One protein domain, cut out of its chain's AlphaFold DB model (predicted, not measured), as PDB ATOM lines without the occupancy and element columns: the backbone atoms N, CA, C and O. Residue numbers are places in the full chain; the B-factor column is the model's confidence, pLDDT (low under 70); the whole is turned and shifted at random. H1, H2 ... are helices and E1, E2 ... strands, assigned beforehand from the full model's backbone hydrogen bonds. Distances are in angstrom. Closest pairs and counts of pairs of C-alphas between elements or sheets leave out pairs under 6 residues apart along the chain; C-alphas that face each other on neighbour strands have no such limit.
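This is residues 81 to 101 and 127 to 205 of the 357 residues of an uncharacterized protein of Desulfobacteraceae bacterium (UniProt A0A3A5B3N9). A strongly twisted sheet of six strands, curled like part of a barrel, makes the body; helix H2 packs on it near one end of the long axis, and the small helix H1 lies away from it at the other end. The printed part has 100 residues, with named elements in the order H1 E1 E2 E3 E4 E5 H2 E6. The sheet runs E1 E2 E3 E4 E5 E6 and is mixed, with only E5 and E6 parallel, and the class is mixed, helices and strands. The whole is compact, with a radius of gyration of the C-alphas of 14.0 A, and elongated in outline, spanning 45 by 25 by 22 A.

Start at residues 83 to 84, which pair antiparallel with residues 198 to 199 of E6, residues 198 to 200. Next comes H1, residues 93 to 98, which is not on the sheet. After the cut, E1, residues 127 to 131, is an edge strand and forms a hairpin with E2, residues 134 to 139; look for N 129 and O 136, 2.8 A apart. E2 forms a hairpin with E3, residues 142 to 148, where N 144 and O 137 are 2.8 A apart. E3 forms a hairpin with E4, residues 154 to 162, with N 147 and O 155 at 2.8 A. E4 forms a hairpin with E5, residues 165 to 175, with N 167 and O 160 at 2.7 A; E5 bends by 62 degrees at residue 172. E1 to E5 are a meander, each strand the antiparallel neighbour of the one before. H2, residues 180 to 188, is on the sheet at a height of 8.9 A, only just over E3 with 3 of its C-alphas, and slantwise to the strands, at 49 degrees to E3 on the local plane. Its closest C-alphas to E3 are those of Lys 180 and Cys 148, 6.5 A. E5, H2 and E6 form a strand-helix-strand unit, two parallel neighbour strands with a helix between, its crossover right-handed; N 200 and O 166 are 2.7 A apart. In H1 and H2 every O i to N i+4 pair is within hydrogen-bond range.

Find C-alpha 93 at (-9.497, 14.855, -46.469), where H1 begins. E3 is 20.3 A long, E4 25.5 A, E5 27.1 A and H2 12.4 A. E6 ends at C-alpha 200, (-11.673, 25.466, -37.705).

The C-alphas farthest apart are those of Arg 101 and Gly 178, 45.7 A. Residues 102 to 126 are not printed, and C-alphas 101 and 127 are 31.3 A apart across the cut. Of the links printed whole, none is long. The mean pLDDT of the printed part is 93.3, and only residue 101 is under 70.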
ATOM      1  N   SER A  81     -14.146  22.488 -41.659       91.69
ATOM      2  CA  SER A  81     -13.122  23.012 -42.551       91.69
ATOM      3  C   SER A  81     -11.898  23.193 -41.676       91.69
ATOM      4  O   SER A  81     -11.832  24.159 -40.928       91.69
ATOM      5  N   ILE A  82     -10.992  22.221 -41.662       94.06
ATOM      6  CA  ILE A  82      -9.790  22.303 -40.832       94.06
ATOM      7  C   ILE A  82      -8.700  22.979 -41.644       94.06
ATOM      8  O   ILE A  82      -8.468  22.624 -42.800       94.06
ATOM      9  N   HIS A  83      -8.072  23.980 -41.049       95.69
ATOM     10  CA  HIS A  83      -7.021  24.779 -41.649       95.69
ATOM     11  C   HIS A  83      -5.760  24.672 -40.811       95.69
ATOM     12  O   HIS A  83      -5.824  24.625 -39.585       95.69
ATOM     13  N   ASP A  84      -4.619  24.671 -41.478       95.81
ATOM     14  CA  ASP A  84      -3.323  24.809 -40.830       95.81
ATOM     15  C   ASP A  84      -3.120  26.266 -40.374       95.81
ATOM     16  O   ASP A  84      -3.310  27.201 -41.156       95.81
ATOM     17  N   CYS A  85      -2.766  26.479 -39.104       95.62
ATOM     18  CA  CYS A  85      -2.651  27.813 -38.503       95.62
ATOM     19  C   CYS A  85      -1.542  28.665 -39.132       95.62
ATOM     20  O   CYS A  85      -1.644  29.893 -39.139       95.62
ATOM     21  N   ARG A  86      -0.482  28.032 -39.651       94.50
ATOM     22  CA  ARG A  86       0.685  28.732 -40.203       94.50
ATOM     23  C   ARG A  86       0.438  29.194 -41.635       94.50
ATOM     24  O   ARG A  86       0.684  30.346 -41.967       94.50
ATOM     25  N   SER A  87      -0.057  28.295 -42.475       95.69
ATOM     26  CA  SER A  87      -0.306  28.539 -43.899       95.69
ATOM     27  C   SER A  87      -1.695  29.109 -44.185       95.69
ATOM     28  O   SER A  87      -1.925  29.650 -45.264       95.69
ATOM     29  N   GLY A  88      -2.654  28.942 -43.269       95.94
ATOM     30  CA  GLY A  88      -4.071  29.244 -43.492       95.94
ATOM     31  C   GLY A  88      -4.756  28.304 -44.495       95.94
ATOM     32  O   GLY A  88      -5.960  28.439 -44.755       95.94
ATOM     33  N   ARG A  89      -4.022  27.344 -45.075       96.25
ATOM     34  CA  ARG A  89      -4.544  26.427 -46.087       96.25
ATOM     35  C   ARG A  89      -5.480  25.419 -45.436       96.25
ATOM     36  O   ARG A  89      -5.185  24.861 -44.383       96.25
ATOM     37  N   ARG A  90      -6.599  25.152 -46.107       95.38
ATOM     38  CA  ARG A  90      -7.502  24.062 -45.737       95.38
ATOM     39  C   ARG A  90      -6.821  22.711 -45.984       95.38
ATOM     40  O   ARG A  90      -6.330  22.474 -47.089       95.38
ATOM     41  N   LEU A  91      -6.853  21.831 -44.989       94.38
ATOM     42  CA  LEU A  91      -6.429  20.444 -45.138       94.38
ATOM     43  C   LEU A  91      -7.379  19.695 -46.076       94.38
ATOM     44  O   LEU A  91      -8.604  19.844 -46.007       94.38
ATOM     45  N   THR A  92      -6.808  18.882 -46.957       93.56
ATOM     46  CA  THR A  92      -7.567  17.896 -47.731       93.56
ATOM     47  C   THR A  92      -8.017  16.755 -46.826       93.56
ATOM     48  O   THR A  92      -7.415  16.505 -45.781       93.56
ATOM     49  N   ASP A  93      -9.050  16.017 -47.238       90.81
ATOM     50  CA  ASP A  93      -9.497  14.855 -46.469       90.81
ATOM     51  C   ASP A  93      -8.351  13.851 -46.305       90.81
ATOM     52  O   ASP A  93      -8.104  13.395 -45.194       90.81
ATOM     53  N   LYS A  94      -7.584  13.579 -47.373       92.06
ATOM     54  CA  LYS A  94      -6.409  12.694 -47.330       92.06
ATOM     55  C   LYS A  94      -5.396  13.150 -46.279       92.06
ATOM     56  O   LYS A  94      -5.031  12.348 -45.429       92.06
ATOM     57  N   GLU A  95      -5.011  14.426 -46.289       92.81
ATOM     58  CA  GLU A  95      -4.096  14.984 -45.284       92.81
ATOM     59  C   GLU A  95      -4.664  14.872 -43.874       92.81
ATOM     60  O   GLU A  95      -3.920  14.597 -42.946       92.81
ATOM     61  N   PHE A  96      -5.973  15.037 -43.695       90.81
ATOM     62  CA  PHE A  96      -6.605  14.895 -42.388       90.81
ATOM     63  C   PHE A  96      -6.669  13.428 -41.911       90.81
ATOM     64  O   PHE A  96      -6.505  13.157 -40.717       90.81
ATOM     65  N   PHE A  97      -6.878  12.471 -42.822       88.44
ATOM     66  CA  PHE A  97      -6.821  11.029 -42.535       88.44
ATOM     67  C   PHE A  97      -5.390  10.581 -42.201       88.44
ATOM     68  O   PHE A  97      -5.191   9.848 -41.229       88.44
ATOM     69  N   GLU A  98      -4.416  11.040 -42.990       89.31
ATOM     70  CA  GLU A  98      -2.985  10.747 -42.841       89.31
ATOM     71  C   GLU A  98      -2.333  11.525 -41.706       89.31
ATOM     72  O   GLU A  98      -1.289  11.093 -41.214       89.31
ATOM     73  N   TRP A  99      -2.946  12.637 -41.278       84.25
ATOM     74  CA  TRP A  99      -2.486  13.422 -40.142       84.25
ATOM     75  C   TRP A  99      -2.225  12.444 -39.001       84.25
ATOM     76  O   TRP A  99      -3.164  11.715 -38.637       84.25
ATOM     77  N   PRO A 100      -0.961  12.334 -38.531       77.81
ATOM     78  CA  PRO A 100      -0.550  11.214 -37.714       77.81
ATOM     79  C   PRO A 100      -1.563  11.024 -36.605       77.81
ATOM     80  O   PRO A 100      -1.837  11.960 -35.852       77.81
ATOM     81  N   ARG A 101      -2.171   9.823 -36.549       67.81
ATOM     82  CA  ARG A 101      -2.907   9.388 -35.360       67.81
ATOM     83  C   ARG A 101      -1.944   9.670 -34.238       67.81
ATOM     84  O   ARG A 101      -0.893   9.034 -34.223       67.81
ATOM     85  N   ARG A 127      -4.415  39.384 -23.912       94.06
ATOM     86  CA  ARG A 127      -3.427  38.845 -24.849       94.06
ATOM     87  C   ARG A 127      -4.100  38.653 -26.199       94.06
ATOM     88  O   ARG A 127      -4.979  37.802 -26.325       94.06
ATOM     89  N   SER A 128      -3.670  39.432 -27.183       96.94
ATOM     90  CA  SER A 128      -4.134  39.338 -28.567       96.94
ATOM     91  C   SER A 128      -3.079  38.691 -29.462       96.94
ATOM     92  O   SER A 128      -1.891  38.996 -29.368       96.94
ATOM     93  N   PHE A 129      -3.526  37.833 -30.374       97.56
ATOM     94  CA  PHE A 129      -2.696  37.120 -31.342       97.56
ATOM     95  C   PHE A 129      -3.298  37.201 -32.742       97.56
ATOM     96  O   PHE A 129      -4.500  37.369 -32.914       97.56
ATOM     97  N   LYS A 130      -2.470  37.014 -33.764       97.69
ATOM     98  CA  LYS A 130      -2.864  36.989 -35.169       97.69
ATOM     99  C   LYS A 130      -2.995  35.560 -35.688       97.69
ATOM    100  O   LYS A 130      -2.038  34.791 -35.643       97.69
ATOM    101  N   LEU A 131      -4.145  35.228 -36.269       97.62
ATOM    102  CA  LEU A 131      -4.405  33.968 -36.966       97.62
ATOM    103  C   LEU A 131      -5.080  34.231 -38.321       97.62
ATOM    104  O   LEU A 131      -6.301  34.362 -38.445       97.62
ATOM    105  N   GLY A 132      -4.264  34.327 -39.372       96.00
ATOM    106  CA  GLY A 132      -4.730  34.698 -40.708       96.00
ATOM    107  C   GLY A 132      -5.308  36.116 -40.722       96.00
ATOM    108  O   GLY A 132      -4.567  37.087 -40.596       96.00
ATOM    109  N   GLN A 133      -6.629  36.223 -40.883       96.19
ATOM    110  CA  GLN A 133      -7.396  37.481 -40.842       96.19
ATOM    111  C   GLN A 133      -8.141  37.691 -39.514       96.19
ATOM    112  O   GLN A 133      -8.946  38.616 -39.396       96.19
ATOM    113  N   HIS A 134      -7.920  36.810 -38.541       97.62
ATOM    114  CA  HIS A 134      -8.610  36.823 -37.261       97.62
ATOM    115  C   HIS A 134      -7.632  37.223 -36.164       97.62
ATOM    116  O   HIS A 134      -6.493  36.754 -36.137       97.62
ATOM    117  N   GLU A 135      -8.071  38.098 -35.276       97.81
ATOM    118  CA  GLU A 135      -7.415  38.379 -34.009       97.81
ATOM    119  C   GLU A 135      -7.974  37.404 -32.970       97.81
ATOM    120  O   GLU A 135      -9.187  37.301 -32.825       97.81
ATOM    121  N   ILE A 136      -7.109  36.674 -32.274       97.94
ATOM    122  CA  ILE A 136      -7.480  35.745 -31.206       97.94
ATOM    123  C   ILE A 136      -7.149  36.402 -29.873       97.94
ATOM    124  O   ILE A 136      -5.989  36.723 -29.628       97.94
ATOM    125  N   ILE A 137      -8.155  36.608 -29.029       97.00
ATOM    126  CA  ILE A 137      -8.047  37.392 -27.794       97.00
ATOM    127  C   ILE A 137      -8.335  36.496 -26.597       97.00
ATOM    128  O   ILE A 137      -9.360  35.811 -26.568       97.00
ATOM    129  N   GLN A 138      -7.467  36.527 -25.589       95.44
ATOM    130  CA  GLN A 138      -7.754  35.954 -24.277       95.44
ATOM    131  C   GLN A 138      -8.306  37.038 -23.351       95.44
ATOM    132  O   GLN A 138      -7.599  37.991 -23.022       95.44
ATOM    133  N   ARG A 139      -9.551  36.882 -22.897       94.06
ATOM    134  CA  ARG A 139     -10.167  37.766 -21.896       94.06
ATOM    135  C   ARG A 139     -10.973  36.945 -20.899       94.06
ATOM    136  O   ARG A 139     -11.721  36.057 -21.295       94.06
ATOM    137  N   ASN A 140     -10.805  37.223 -19.608       91.81
ATOM    138  CA  ASN A 140     -11.510  36.531 -18.519       91.81
ATOM    139  C   ASN A 140     -11.393  34.992 -18.583       91.81
ATOM    140  O   ASN A 140     -12.358  34.276 -18.343       91.81
ATOM    141  N   GLY A 141     -10.224  34.471 -18.979       89.56
ATOM    142  CA  GLY A 141      -9.991  33.028 -19.124       89.56
ATOM    143  C   GLY A 141     -10.652  32.372 -20.344       89.56
ATOM    144  O   GLY A 141     -10.458  31.180 -20.563       89.56
ATOM    145  N   GLN A 142     -11.381  33.131 -21.163       92.94
ATOM    146  CA  GLN A 142     -12.018  32.652 -22.387       92.94
ATOM    147  C   GLN A 142     -11.291  33.166 -23.630       92.94
ATOM    148  O   GLN A 142     -10.702  34.252 -23.632       92.94
ATOM    149  N   TRP A 143     -11.367  32.386 -24.706       95.50
ATOM    150  CA  TRP A 143     -10.831  32.753 -26.009       95.50
ATOM    151  C   TRP A 143     -11.924  33.339 -26.892       95.50
ATOM    152  O   TRP A 143     -13.044  32.835 -26.937       95.50
ATOM    153  N   TRP A 144     -11.571  34.387 -27.620       96.62
ATOM    154  CA  TRP A 144     -12.443  35.098 -28.542       96.62
ATOM    155  C   TRP A 144     -11.736  35.262 -29.880       96.62
ATOM    156  O   TRP A 144     -10.507  35.297 -29.933       96.62
ATOM    157  N   TRP A 145     -12.501  35.348 -30.959       97.25
ATOM    158  CA  TRP A 145     -12.009  35.740 -32.268       97.25
ATOM    159  C   TRP A 145     -12.660  37.051 -32.679       97.25
ATOM    160  O   TRP A 145     -13.865  37.223 -32.523       97.25
ATOM    161  N   ASN A 146     -11.862  37.922 -33.283       97.25
ATOM    162  CA  ASN A 146     -12.298  39.137 -33.947       97.25
ATOM    163  C   ASN A 146     -11.862  39.100 -35.410       97.25
ATOM    164  O   ASN A 146     -10.769  38.646 -35.734       97.25
ATOM    165  N   THR A 147     -12.682  39.601 -36.326       97.06
ATOM    166  CA  THR A 147     -12.263  39.829 -37.715       97.06
ATOM    167  C   THR A 147     -12.998  41.013 -38.312       97.06
ATOM    168  O   THR A 147     -14.148  41.287 -37.971       97.06
ATOM    169  N   CYS A 148     -12.352  41.708 -39.239       96.44
ATOM    170  CA  CYS A 148     -12.992  42.775 -39.988       96.44
ATOM    171  C   CYS A 148     -13.502  42.232 -41.324       96.44
ATOM    172  O   CYS A 148     -12.736  41.704 -42.133       96.44
ATOM    173  N   SER A 149     -14.795  42.399 -41.594       93.56
ATOM    174  CA  SER A 149     -15.360  42.084 -42.903       93.56
ATOM    175  C   SER A 149     -14.845  43.046 -43.983       93.56
ATOM    176  O   SER A 149     -14.309  44.125 -43.707       93.56
ATOM    177  N   VAL A 150     -15.084  42.698 -45.252       90.94
ATOM    178  CA  VAL A 150     -14.796  43.584 -46.395       90.94
ATOM    179  C   VAL A 150     -15.529  44.926 -46.258       90.94
ATOM    180  O   VAL A 150     -14.933  45.969 -46.530       90.94
ATOM    181  N   SER A 151     -16.768  44.902 -45.747       91.94
ATOM    182  CA  SER A 151     -17.596  46.090 -45.481       91.94
ATOM    183  C   SER A 151     -17.105  46.953 -44.315       91.94
ATOM    184  O   SER A 151     -17.702  47.989 -44.052       91.94
ATOM    185  N   GLY A 152     -16.043  46.547 -43.612       92.81
ATOM    186  CA  GLY A 152     -15.539  47.264 -42.440       92.81
ATOM    187  C   GLY A 152     -16.289  46.967 -41.146       92.81
ATOM    188  O   GLY A 152     -16.051  47.630 -40.146       92.81
ATOM    189  N   THR A 153     -17.182  45.977 -41.149       95.06
ATOM    190  CA  THR A 153     -17.888  45.536 -39.945       95.06
ATOM    191  C   THR A 153     -16.949  44.674 -39.113       95.06
ATOM    192  O   THR A 153     -16.455  43.651 -39.604       95.06
ATOM    193  N   LEU A 154     -16.723  45.064 -37.861       96.50
ATOM    194  CA  LEU A 154     -15.983  44.243 -36.913       96.50
ATOM    195  C   LEU A 154     -16.914  43.145 -36.404       96.50
ATOM    196  O   LEU A 154     -18.015  43.422 -35.936       96.50
ATOM    197  N   ARG A 155     -16.492  41.894 -36.552       96.06
ATOM    198  CA  ARG A 155     -17.222  40.712 -36.100       96.06
ATOM    199  C   ARG A 155     -16.441  40.042 -34.995       96.06
ATOM    200  O   ARG A 155     -15.230  39.892 -35.124       96.06
ATOM    201  N   GLU A 156     -17.159  39.603 -33.981       96.31
ATOM    202  CA  GLU A 156     -16.604  38.963 -32.800       96.31
ATOM    203  C   GLU A 156     -17.397  37.698 -32.463       96.31
ATOM    204  O   GLU A 156     -18.615  37.639 -32.669       96.31
ATOM    205  N   GLY A 157     -16.716  36.689 -31.928       95.12
ATOM    206  CA  GLY A 157     -17.341  35.503 -31.355       95.12
ATOM    207  C   GLY A 157     -16.396  34.745 -30.431       95.12
ATOM    208  O   GLY A 157     -15.203  35.035 -30.359       95.12
ATOM    209  N   ARG A 158     -16.926  33.759 -29.709       94.75
ATOM    210  CA  ARG A 158     -16.126  32.905 -28.823       94.75
ATOM    211  C   ARG A 158     -15.324  31.863 -29.597       94.75
ATOM    212  O   ARG A 158     -15.686  31.463 -30.702       94.75
ATOM    213  N   CYS A 159     -14.248  31.391 -28.986       95.38
ATOM    214  CA  CYS A 159     -13.434  30.274 -29.444       95.38
ATOM    215  C   CYS A 159     -13.402  29.166 -28.390       95.38
ATOM    216  O   CYS A 159     -13.445  29.437 -27.192       95.38
ATOM    217  N   ALA A 160     -13.214  27.928 -28.836       94.19
ATOM    218  CA  ALA A 160     -12.865  26.802 -27.976       94.19
ATOM    219  C   ALA A 160     -11.574  26.151 -28.480       94.19
ATOM    220  O   ALA A 160     -11.360  26.057 -29.685       94.19
ATOM    221  N   VAL A 161     -10.715  25.695 -27.574       93.94
ATOM    222  CA  VAL A 161      -9.531  24.899 -27.921       93.94
ATOM    223  C   VAL A 161      -9.784  23.478 -27.451       93.94
ATOM    224  O   VAL A 161     -10.026  23.273 -26.266       93.94
ATOM    225  N   GLU A 162      -9.726  22.515 -28.367       93.19
ATOM    226  CA  GLU A 162      -9.836  21.095 -28.032       93.19
ATOM    227  C   GLU A 162      -8.730  20.316 -28.752       93.19
ATOM    228  O   GLU A 162      -8.662  20.283 -29.986       93.19
ATOM    229  N   GLY A 163      -7.828  19.717 -27.971       89.81
ATOM    230  CA  GLY A 163      -6.586  19.146 -28.491       89.81
ATOM    231  C   GLY A 163      -5.728  20.206 -29.191       89.81
ATOM    232  O   GLY A 163      -5.477  21.275 -28.645       89.81
ATOM    233  N   GLU A 164      -5.293  19.928 -30.421       92.38
ATOM    234  CA  GLU A 164      -4.489  20.859 -31.233       92.38
ATOM    235  C   GLU A 164      -5.314  21.733 -32.188       92.38
ATOM    236  O   GLU A 164      -4.786  22.237 -33.187       92.38
ATOM    237  N   ILE A 165      -6.620  21.862 -31.948       94.38
ATOM    238  CA  ILE A 165      -7.531  22.540 -32.865       94.38
ATOM    239  C   ILE A 165      -8.224  23.693 -32.138       94.38
ATOM    240  O   ILE A 165      -8.892  23.500 -31.123       94.38
ATOM    241  N   LEU A 166      -8.087  24.896 -32.695       96.06
ATOM    242  CA  LEU A 166      -8.847  26.077 -32.294       96.06
ATOM    243  C   LEU A 166     -10.153  26.151 -33.097       96.06
ATOM    244  O   LEU A 166     -10.136  26.269 -34.319       96.06
ATOM    245  N   PHE A 167     -11.295  26.106 -32.431       95.69
ATOM    246  CA  PHE A 167     -12.624  26.176 -33.031       95.69
ATOM    247  C   PHE A 167     -13.200  27.579 -32.884       95.69
ATOM    248  O   PHE A 167     -13.279  28.095 -31.772       95.69
ATOM    249  N   PHE A 168     -13.638  28.182 -33.989       95.38
ATOM    250  CA  PHE A 168     -14.383  29.439 -33.947       95.38
ATOM    251  C   PHE A 168     -15.864  29.150 -33.755       95.38
ATOM    252  O   PHE A 168     -16.463  28.379 -34.505       95.38
ATOM    253  N   GLY A 169     -16.441  29.792 -32.748       92.81
ATOM    254  CA  GLY A 169     -17.864  29.795 -32.484       92.81
ATOM    255  C   GLY A 169     -18.651  30.699 -33.415       92.81
ATOM    256  O   GLY A 169     -18.131  31.310 -34.353       92.81
ATOM    257  N   VAL A 170     -19.942  30.800 -33.116       91.19
ATOM    258  CA  VAL A 170     -20.851  31.705 -33.817       91.19
ATOM    259  C   VAL A 170     -20.424  33.156 -33.565       91.19
ATOM    260  O   VAL A 170     -19.857  33.491 -32.529       91.19
ATOM    261  N   CYS A 171     -20.665  34.016 -34.552       92.69
ATOM    262  CA  CYS A 171     -20.502  35.458 -34.404       92.69
ATOM    263  C   CYS A 171     -21.577  35.975 -33.444       92.69
ATOM    264  O   CYS A 171     -22.757  35.897 -33.779       92.69
ATOM    265  N   GLU A 172     -21.161  36.496 -32.298       90.62
ATOM    266  CA  GLU A 172     -22.045  37.015 -31.248       90.62
ATOM    267  C   GLU A 172     -22.262  38.517 -31.405       90.62
ATOM    268  O   GLU A 172     -23.362  39.020 -31.199       90.62
ATOM    269  N   ARG A 173     -21.228  39.251 -31.835       91.69
ATOM    270  CA  ARG A 173     -21.314  40.702 -32.031       91.69
ATOM    271  C   ARG A 173     -20.861  41.113 -33.418       91.69
ATOM    272  O   ARG A 173     -19.944  40.531 -34.003       91.69
ATOM    273  N   ALA A 174     -21.534  42.128 -33.942       92.25
ATOM    274  CA  ALA A 174     -21.192  42.784 -35.188       92.25
ATOM    275  C   ALA A 174     -21.348  44.293 -34.998       92.25
ATOM    276  O   ALA A 174     -22.464  44.795 -34.883       92.25
ATOM    277  N   GLU A 175     -20.230  45.005 -34.969       93.31
ATOM    278  CA  GLU A 175     -20.207  46.451 -34.788       93.31
ATOM    279  C   GLU A 175     -19.919  47.135 -36.125       93.31
ATOM    280  O   GLU A 175     -18.931  46.852 -36.814       93.31
ATOM    281  N   SER A 176     -20.818  48.036 -36.516       87.00
ATOM    282  CA  SER A 176     -20.626  48.936 -37.646       87.00
ATOM    283  C   SER A 176     -20.099  50.268 -37.131       87.00
ATOM    284  O   SER A 176     -20.795  50.985 -36.420       87.00
ATOM    285  N   GLY A 177     -18.882  50.615 -37.512       79.19
ATOM    286  CA  GLY A 177     -18.251  51.888 -37.190       79.19
ATOM    287  C   GLY A 177     -16.923  51.952 -37.924       79.19
ATOM    288  O   GLY A 177     -16.401  50.907 -38.306       79.19
ATOM    289  N   GLY A 178     -16.361  53.141 -38.138       83.00
ATOM    290  CA  GLY A 178     -15.064  53.354 -38.809       83.00
ATOM    291  C   GLY A 178     -13.844  52.702 -38.127       83.00
ATOM    292  O   GLY A 178     -12.720  53.136 -38.331       83.00
ATOM    293  N   LEU A 179     -14.042  51.654 -37.328       90.19
ATOM    294  CA  LEU A 179     -13.049  50.887 -36.584       90.19
ATOM    295  C   LEU A 179     -12.162  50.010 -37.477       90.19
ATOM    296  O   LEU A 179     -11.233  49.379 -36.984       90.19
ATOM    297  N   LYS A 180     -12.431  49.936 -38.787       94.19
ATOM    298  CA  LYS A 180     -11.634  49.127 -39.720       94.19
ATOM    299  C   LYS A 180     -10.166  49.544 -39.715       94.19
ATOM    300  O   LYS A 180      -9.295  48.682 -39.666       94.19
ATOM    301  N   GLU A 181      -9.891  50.842 -39.785       95.50
ATOM    302  CA  GLU A 181      -8.521  51.359 -39.874       95.50
ATOM    303  C   GLU A 181      -7.753  51.103 -38.577       95.50
ATOM    304  O   GLU A 181      -6.683  50.498 -38.620       95.50
ATOM    305  N   SER A 182      -8.351  51.428 -37.427       94.69
ATOM    306  CA  SER A 182      -7.747  51.187 -36.112       94.69
ATOM    307  C   SER A 182      -7.576  49.696 -35.796       94.69
ATOM    308  O   SER A 182      -6.576  49.294 -35.197       94.69
ATOM    309  N   PHE A 183      -8.509  48.839 -36.229       95.69
ATOM    310  CA  PHE A 183      -8.341  47.388 -36.163       95.69
ATOM    311  C   PHE A 183      -7.145  46.938 -37.002       95.69
ATOM    312  O   PHE A 183      -6.275  46.248 -36.481       95.69
ATOM    313  N   LEU A 184      -7.070  47.337 -38.276       96.19
ATOM    314  CA  LEU A 184      -5.998  46.919 -39.182       96.19
ATOM    315  C   LEU A 184      -4.621  47.419 -38.742       96.19
ATOM    316  O   LEU A 184      -3.644  46.690 -38.907       96.19
ATOM    317  N   GLU A 185      -4.541  48.628 -38.191       96.62
ATOM    318  CA  GLU A 185      -3.308  49.186 -37.636       96.62
ATOM    319  C   GLU A 185      -2.797  48.321 -36.481       96.62
ATOM    320  O   GLU A 185      -1.717  47.741 -36.580       96.62
ATOM    321  N   ARG A 186      -3.620  48.095 -35.451       96.50
ATOM    322  CA  ARG A 186      -3.279  47.209 -34.327       96.50
ATOM    323  C   ARG A 186      -2.986  45.775 -34.774       96.50
ATOM    324  O   ARG A 186      -2.010  45.178 -34.327       96.50
ATOM    325  N   PHE A 187      -3.785  45.230 -35.692       96.50
ATOM    326  CA  PHE A 187      -3.675  43.853 -36.181       96.50
ATOM    327  C   PHE A 187      -2.322  43.548 -36.839       96.50
ATOM    328  O   PHE A 187      -1.846  42.412 -36.794       96.50
ATOM    329  N   ARG A 188      -1.674  44.552 -37.449       97.19
ATOM    330  CA  ARG A 188      -0.334  44.407 -38.048       97.19
ATOM    331  C   ARG A 188       0.758  44.156 -37.013       97.19
ATOM    332  O   ARG A 188       1.760  43.540 -37.364       97.19
ATOM    333  N   HIS A 189       0.556  44.606 -35.779       97.25
ATOM    334  CA  HIS A 189       1.540  44.520 -34.701       97.25
ATOM    335  C   HIS A 189       1.331  43.316 -33.774       97.25
ATOM    336  O   HIS A 189       2.149  43.083 -32.889       97.25
ATOM    337  N   LEU A 190       0.262  42.539 -33.970       96.94
ATOM    338  CA  LEU A 190      -0.024  41.381 -33.127       96.94
ATOM    339  C   LEU A 190       0.954  40.222 -33.387       96.94
ATOM    340  O   LEU A 190       1.255  39.921 -34.549       96.94
ATOM    341  N   PRO A 191       1.400  39.512 -32.333       96.81
ATOM    342  CA  PRO A 191       2.201  38.302 -32.483       96.81
ATOM    343  C   PRO A 191       1.392  37.188 -33.156       96.81
ATOM    344  O   PRO A 191       0.175  37.102 -33.001       96.81
ATOM    345  N   GLN A 192       2.061  36.299 -33.890       96.88
ATOM    346  CA  GLN A 192       1.401  35.175 -34.556       96.88
ATOM    347  C   GLN A 192       0.887  34.141 -33.539       96.88
ATOM    348  O   GLN A 192       1.591  33.785 -32.595       96.88
ATOM    349  N   TRP A 193      -0.317  33.613 -33.769       96.94
ATOM    350  CA  TRP A 193      -0.869  32.491 -33.012       96.94
ATOM    351  C   TRP A 193      -0.024  31.228 -33.201       96.94
ATOM    352  O   TRP A 193       0.213  30.790 -34.330       96.94
ATOM    353  N   ASN A 194       0.403  30.629 -32.090       95.31
ATOM    354  CA  ASN A 194       1.249  29.436 -32.068       95.31
ATOM    355  C   ASN A 194       0.799  28.375 -31.046       95.31
ATOM    356  O   ASN A 194       1.498  27.379 -30.877       95.31
ATOM    357  N   SER A 195      -0.338  28.568 -30.370       93.94
ATOM    358  CA  SER A 195      -0.806  27.639 -29.330       93.94
ATOM    359  C   SER A 195      -1.470  26.383 -29.898       93.94
ATOM    360  O   SER A 195      -1.523  25.364 -29.220       93.94
ATOM    361  N   THR A 196      -1.964  26.439 -31.137       95.12
ATOM    362  CA  THR A 196      -2.496  25.276 -31.859       95.12
ATOM    363  C   THR A 196      -1.895  25.190 -33.256       95.12
ATOM    364  O   THR A 196      -1.512  26.200 -33.849       95.12
ATOM    365  N   ASN A 197      -1.826  23.970 -33.793       94.62
ATOM    366  CA  ASN A 197      -1.360  23.734 -35.159       94.62
ATOM    367  C   ASN A 197      -2.483  23.923 -36.177       94.62
ATOM    368  O   ASN A 197      -2.225  24.332 -37.310       94.62
ATOM    369  N   LEU A 198      -3.724  23.639 -35.776       94.94
ATOM    370  CA  LEU A 198      -4.890  23.702 -36.641       94.94
ATOM    371  C   LEU A 198      -5.959  24.635 -36.072       94.94
ATOM    372  O   LEU A 198      -6.039  24.889 -34.866       94.94
ATOM    373  N   PHE A 199      -6.828  25.110 -36.957       96.50
ATOM    374  CA  PHE A 199      -8.040  25.824 -36.585       96.50
ATOM    375  C   PHE A 199      -9.218  25.466 -37.491       96.50
ATOM    376  O   PHE A 199      -9.052  25.018 -38.627       96.50
ATOM    377  N   CYS A 200     -10.431  25.672 -36.986       95.69
ATOM    378  CA  CYS A 200     -11.673  25.466 -37.705       95.69
ATOM    379  C   CYS A 200     -12.541  26.731 -37.648       95.69
ATOM    380  O   CYS A 200     -13.178  26.978 -36.624       95.69
ATOM    381  N   PRO A 201     -12.630  27.517 -38.737       92.88
ATOM    382  CA  PRO A 201     -13.379  28.771 -38.743       92.88
ATOM    383  C   PRO A 201     -14.905  28.601 -38.804       92.88
ATOM    384  O   PRO A 201     -15.625  29.592 -38.779       92.88
ATOM    385  N   SER A 202     -15.409  27.372 -38.959       79.88
ATOM    386  CA  SER A 202     -16.822  27.111 -39.268       79.88
ATOM    387  C   SER A 202     -17.439  25.964 -38.455       79.88
ATOM    388  O   SER A 202     -18.508  25.466 -38.834       79.88
ATOM    389  N   CYS A 203     -16.797  25.501 -37.379       73.06
ATOM    390  CA  CYS A 203     -17.313  24.338 -36.655       73.06
ATOM    391  C   CYS A 203     -18.437  24.737 -35.706       73.06
ATOM    392  O   CYS A 203     -18.339  25.668 -34.913       73.06
ATOM    393  N   ALA A 204     -19.469  23.911 -35.732       83.62
ATOM    394  CA  ALA A 204     -20.290  23.677 -34.571       83.62
ATOM    395  C   ALA A 204     -19.738  22.408 -33.914       83.62
ATOM    396  O   ALA A 204     -19.853  21.314 -34.474       83.62
ATOM    397  N   ILE A 205     -19.035  22.591 -32.801       92.75
ATOM    398  CA  ILE A 205     -18.612  21.505 -31.925       92.75
ATOM    399  C   ILE A 205     -19.751  21.254 -30.940       92.75
ATOM    400  O   ILE A 205     -20.281  22.190 -30.338       92.75
TER     401      ILE A 205